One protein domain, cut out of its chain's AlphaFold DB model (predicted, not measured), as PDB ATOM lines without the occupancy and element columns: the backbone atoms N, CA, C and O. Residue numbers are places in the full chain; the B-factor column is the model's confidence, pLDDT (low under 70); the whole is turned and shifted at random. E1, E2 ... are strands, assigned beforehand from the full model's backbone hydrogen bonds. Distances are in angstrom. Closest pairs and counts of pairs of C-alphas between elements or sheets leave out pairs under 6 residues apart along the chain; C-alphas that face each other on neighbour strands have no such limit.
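What this domain is: This is residues 54 to 93 of the 93 residues of an uncharacterized protein of Leucobacter sp. 7(1) (UniProt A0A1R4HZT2). There is little regular structure: a narrow two-stranded hairpin, E1 and E2, has a loop at each end, residues 54 to 66 and residues 72 to 84, both turned to the same side. Residues 90 to 93 carry on past E2 as a tail. The printed part has 40 residues, no named helix and two antiparallel strands, E1 then E2; it is all strand, with only 10 residues in named elements. It is loose, with a radius of gyration of the C-alphas of 12.7 A, and spans 36 by 19 by 13 A.

How they stand to each other: Residues 56 to 57 pair briefly with residues 60 to 61, antiparallel. E1, residues 67 to 71, and E2, residues 85 to 89, form a hairpin of antiparallel neighbours, with 151 degrees between their directions. C-alphas 68 and 88 face each other at 4.1 A. N 69 and O 87, 2.9 A apart, are within hydrogen-bond range.

Where its parts are: E1 runs 13.1 A from C-alpha 67 at (8.098, -4.112, 21.887). E2 runs 12.5 A to C-alpha 89 at (8.119, -4.838, 27.501).

The domain as a whole: The C-alphas farthest apart, of Ala 77 and Glu 93, are 37.4 A apart. The printed part has no cut. The 13-residue link from E1 to E2 is long. Residue 93 has pLDDT under 70.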
ATOM      1  N   ASP A  54      14.122 -14.807  21.400       92.88
ATOM      2  CA  ASP A  54      15.273 -13.900  21.342       92.88
ATOM      3  C   ASP A  54      14.804 -12.456  21.041       92.88
ATOM      4  O   ASP A  54      13.876 -12.281  20.240       92.88
ATOM      5  N   PRO A  55      15.394 -11.419  21.674       93.69
ATOM      6  CA  PRO A  55      15.037 -10.025  21.410       93.69
ATOM      7  C   PRO A  55      15.245  -9.595  19.956       93.69
ATOM      8  O   PRO A  55      14.659  -8.588  19.551       93.69
ATOM      9  N   VAL A  56      16.067 -10.321  19.192       94.88
ATOM     10  CA  VAL A  56      16.280 -10.095  17.767       94.88
ATOM     11  C   VAL A  56      15.586 -11.189  16.965       94.88
ATOM     12  O   VAL A  56      16.004 -12.346  16.963       94.88
ATOM     13  N   VAL A  57      14.543 -10.816  16.227       90.62
ATOM     14  CA  VAL A  57      13.802 -11.750  15.370       90.62
ATOM     15  C   VAL A  57      13.445 -11.085  14.048       90.62
ATOM     16  O   VAL A  57      13.053  -9.923  14.026       90.62
ATOM     17  N   ASP A  58      13.618 -11.800  12.935       89.44
ATOM     18  CA  ASP A  58      13.257 -11.341  11.584       89.44
ATOM     19  C   ASP A  58      13.755  -9.921  11.224       89.44
ATOM     20  O   ASP A  58      13.101  -9.168  10.503       89.44
ATOM     21  N   GLY A  59      14.937  -9.546  11.729       91.06
ATOM     22  CA  GLY A  59      15.547  -8.230  11.499       91.06
ATOM     23  C   GLY A  59      15.010  -7.098  12.385       91.06
ATOM     24  O   GLY A  59      15.352  -5.940  12.152       91.06
ATOM     25  N   PHE A  60      14.196  -7.410  13.394       91.62
ATOM     26  CA  PHE A  60      13.696  -6.470  14.391       91.62
ATOM     27  C   PHE A  60      14.378  -6.698  15.742       91.62
ATOM     28  O   PHE A  60      14.447  -7.834  16.201       91.62
ATOM     29  N   ASP A  61      14.859  -5.626  16.379       94.81
ATOM     30  CA  ASP A  61      15.516  -5.682  17.693       94.81
ATOM     31  C   ASP A  61      14.668  -4.974  18.758       94.81
ATOM     32  O   ASP A  61      14.511  -3.749  18.736       94.81
ATOM     33  N   CYS A  62      14.140  -5.746  19.708       94.38
ATOM     34  CA  CYS A  62      13.334  -5.267  20.833       94.38
ATOM     35  C   CYS A  62      14.116  -4.532  21.931       94.38
ATOM     36  O   CYS A  62      13.511  -4.039  22.885       94.38
ATOM     37  N   ARG A  63      15.446  -4.473  21.841       94.81
ATOM     38  CA  ARG A  63      16.297  -3.670  22.733       94.81
ATOM     39  C   ARG A  63      16.440  -2.243  22.219       94.81
ATOM     40  O   ARG A  63      16.598  -1.317  23.006       94.81
ATOM     41  N   GLU A  64      16.339  -2.064  20.905       94.81
ATOM     42  CA  GLU A  64      16.401  -0.757  20.243       94.81
ATOM     43  C   GLU A  64      15.003  -0.191  19.953       94.81
ATOM     44  O   GLU A  64      14.791   1.023  19.978       94.81
ATOM     45  N   ASN A  65      14.028  -1.069  19.701       93.62
ATOM     46  CA  ASN A  65      12.659  -0.712  19.352       93.62
ATOM     47  C   ASN A  65      11.683  -1.057  20.480       93.62
ATOM     48  O   ASN A  65      11.863  -2.009  21.233       93.62
ATOM     49  N   ARG A  66      10.579  -0.308  20.568       93.12
ATOM     50  CA  ARG A  66       9.526  -0.588  21.553       93.12
ATOM     51  C   ARG A  66       8.749  -1.845  21.171       93.12
ATOM     52  O   ARG A  66       7.987  -1.825  20.206       93.12
ATOM     53  N   CYS A  67       8.877  -2.882  21.989       93.94
ATOM     54  CA  CYS A  67       8.098  -4.112  21.887       93.94
ATOM     55  C   CYS A  67       6.988  -4.180  22.936       93.94
ATOM     56  O   CYS A  67       7.001  -3.467  23.943       93.94
ATOM     57  N   ALA A  68       5.997  -5.034  22.687       94.88
ATOM     58  CA  ALA A  68       4.887  -5.259  23.601       94.88
ATOM     59  C   ALA A  68       4.406  -6.710  23.542       94.88
ATOM     60  O   ALA A  68       4.409  -7.331  22.480       94.88
ATOM     61  N   LEU A  69       3.920  -7.210  24.677       94.75
ATOM     62  CA  LEU A  69       3.005  -8.346  24.699       94.75
ATOM     63  C   LEU A  69       1.623  -7.845  24.286       94.75
ATOM     64  O   LEU A  69       1.143  -6.835  24.807       94.75
ATOM     65  N   ALA A  70       0.992  -8.541  23.346       93.81
ATOM     66  CA  ALA A  70      -0.284  -8.132  22.783       93.81
ATOM     67  C   ALA A  70      -1.363  -9.186  23.028       93.81
ATOM     68  O   ALA A  70      -1.137 -10.374  22.798       93.81
ATOM     69  N   THR A  71      -2.558  -8.742  23.414       93.62
ATOM     70  CA  THR A  71      -3.777  -9.541  23.251       93.62
ATOM     71  C   THR A  71      -4.524  -9.040  22.028       93.62
ATOM     72  O   THR A  71      -4.651  -7.834  21.808       93.62
ATOM     73  N   ARG A  72      -4.999  -9.974  21.199       92.00
ATOM     74  CA  ARG A  72      -5.808  -9.668  20.022       92.00
ATOM     75  C   ARG A  72      -7.195 -10.266  20.197       92.00
ATOM     76  O   ARG A  72      -7.292 -11.484  20.272       92.00
ATOM     77  N   ALA A  73      -8.233  -9.433  20.250       87.94
ATOM     78  CA  ALA A  73      -9.602  -9.900  20.489       87.94
ATOM     79  C   ALA A  73     -10.080 -10.871  19.397       87.94
ATOM     80  O   ALA A  73     -10.590 -11.947  19.692       87.94
ATOM     81  N   ASP A  74      -9.862 -10.515  18.130       82.94
ATOM     82  CA  ASP A  74     -10.194 -11.372  16.998       82.94
ATOM     83  C   ASP A  74      -9.222 -11.118  15.835       82.94
ATOM     84  O   ASP A  74      -9.038  -9.990  15.368       82.94
ATOM     85  N   HIS A  75      -8.566 -12.181  15.368       77.94
ATOM     86  CA  HIS A  75      -7.647 -12.113  14.232       77.94
ATOM     87  C   HIS A  75      -8.382 -12.064  12.880       77.94
ATOM     88  O   HIS A  75      -7.784 -11.690  11.871       77.94
ATOM     89  N   THR A  76      -9.673 -12.403  12.854       79.50
ATOM     90  CA  THR A  76     -10.541 -12.362  11.674       79.50
ATOM     91  C   THR A  76     -11.277 -11.026  11.536       79.50
ATOM     92  O   THR A  76     -11.427 -10.524  10.419       79.50
ATOM     93  N   ALA A  77     -11.640 -10.381  12.650       83.75
ATOM     94  CA  ALA A  77     -12.245  -9.050  12.688       83.75
ATOM     95  C   ALA A  77     -11.191  -7.941  12.862       83.75
ATOM     96  O   ALA A  77     -11.214  -7.162  13.809       83.75
ATOM     97  N   GLY A  78     -10.269  -7.812  11.903       84.38
ATOM     98  CA  GLY A  78      -9.101  -6.924  12.023       84.38
ATOM     99  C   GLY A  78      -9.376  -5.426  12.251       84.38
ATOM    100  O   GLY A  78      -8.441  -4.700  12.580       84.38
ATOM    101  N   LYS A  79     -10.621  -4.954  12.082       88.06
ATOM    102  CA  LYS A  79     -11.040  -3.570  12.377       88.06
ATOM    103  C   LYS A  79     -11.574  -3.379  13.799       88.06
ATOM    104  O   LYS A  79     -11.583  -2.245  14.267       88.06
ATOM    105  N   ASP A  80     -12.024  -4.443  14.459       87.75
ATOM    106  CA  ASP A  80     -12.470  -4.366  15.844       87.75
ATOM    107  C   ASP A  80     -11.260  -4.526  16.764       87.75
ATOM    108  O   ASP A  80     -10.629  -5.586  16.835       87.75
ATOM    109  N   ARG A  81     -10.895  -3.412  17.399       90.88
ATOM    110  CA  ARG A  81      -9.734  -3.315  18.281       90.88
ATOM    111  C   ARG A  81     -10.098  -2.890  19.708       90.88
ATOM    112  O   ARG A  81      -9.239  -2.461  20.471       90.88
ATOM    113  N   VAL A  82     -11.385  -2.944  20.069       91.56
ATOM    114  CA  VAL A  82     -11.892  -2.329  21.312       91.56
ATOM    115  C   VAL A  82     -11.394  -3.019  22.587       91.56
ATOM    116  O   VAL A  82     -11.361  -2.397  23.644       91.56
ATOM    117  N   GLN A  83     -10.979  -4.283  22.485       90.25
ATOM    118  CA  GLN A  83     -10.527  -5.103  23.617       90.25
ATOM    119  C   GLN A  83      -9.053  -5.510  23.535       90.25
ATOM    120  O   GLN A  83      -8.596  -6.330  24.332       90.25
ATOM    121  N   ASP A  84      -8.294  -4.989  22.573       93.44
ATOM    122  CA  ASP A  84      -6.876  -5.329  22.532       93.44
ATOM    123  C   ASP A  84      -6.104  -4.583  23.595       93.44
ATOM    124  O   ASP A  84      -6.340  -3.404  23.865       93.44
ATOM    125  N   MET A  85      -5.096  -5.264  24.111       93.69
ATOM    126  CA  MET A  85      -4.130  -4.682  25.015       93.69
ATOM    127  C   MET A  85      -2.745  -4.777  24.399       93.69
ATOM    128  O   MET A  85      -2.386  -5.775  23.775       93.69
ATOM    129  N   LEU A  86      -1.957  -3.730  24.617       94.62
ATOM    130  CA  LEU A  86      -0.526  -3.710  24.362       94.62
ATOM    131  C   LEU A  86       0.156  -3.405  25.688       94.62
ATOM    132  O   LEU A  86       0.022  -2.299  26.212       94.62
ATOM    133  N   LEU A  87       0.870  -4.384  26.232       95.69
ATOM    134  CA  LEU A  87       1.691  -4.221  27.419       95.69
ATOM    135  C   LEU A  87       3.147  -4.038  26.975       95.69
ATOM    136  O   LEU A  87       3.748  -5.012  26.518       95.69
ATOM    137  N   PRO A  88       3.724  -2.826  27.074       95.69
ATOM    138  CA  PRO A  88       5.116  -2.602  26.711       95.69
ATOM    139  C   PRO A  88       6.052  -3.490  27.529       95.69
ATOM    140  O   PRO A  88       5.874  -3.634  28.739       95.69
ATOM    141  N   VAL A  89       7.063  -4.045  26.868       93.38
ATOM    142  CA  VAL A  89       8.119  -4.838  27.501       93.38
ATOM    143  C   VAL A  89       9.483  -4.316  27.079       93.38
ATOM    144  O   VAL A  89       9.628  -3.707  26.018       93.38
ATOM    145  N   ALA A  90      10.480  -4.567  27.917       92.88
ATOM    146  CA  ALA A  90      11.877  -4.300  27.628       92.88
ATOM    147  C   ALA A  90      12.702  -5.510  28.064       92.88
ATOM    148  O   ALA A  90      12.376  -6.163  29.058       92.88
ATOM    149  N   PHE A  91      13.757  -5.798  27.313       90.88
ATOM    150  CA  PHE A  91      14.738  -6.804  27.694       90.88
ATOM    151  C   PHE A  91      15.764  -6.167  28.634       90.88
ATOM    152  O   PHE A  91      16.113  -4.998  28.471       90.88
ATOM    153  N   ALA A  92      16.199  -6.926  29.641       84.38
ATOM    154  CA  ALA A  92      17.319  -6.520  30.481       84.38
ATOM    155  C   ALA A  92      18.622  -6.527  29.664       84.38
ATOM    156  O   ALA A  92      18.704  -7.218  28.644       84.38
ATOM    157  N   GLU A  93      19.600  -5.744  30.121       65.56
ATOM    158  CA  GLU A  93      20.958  -5.702  29.559       65.56
ATOM    159  C   GLU A  93      21.702  -7.037  29.709       65.56
ATOM    160  O   GLU A  93      21.577  -7.671  30.787       65.56
TER     161      GLU A  93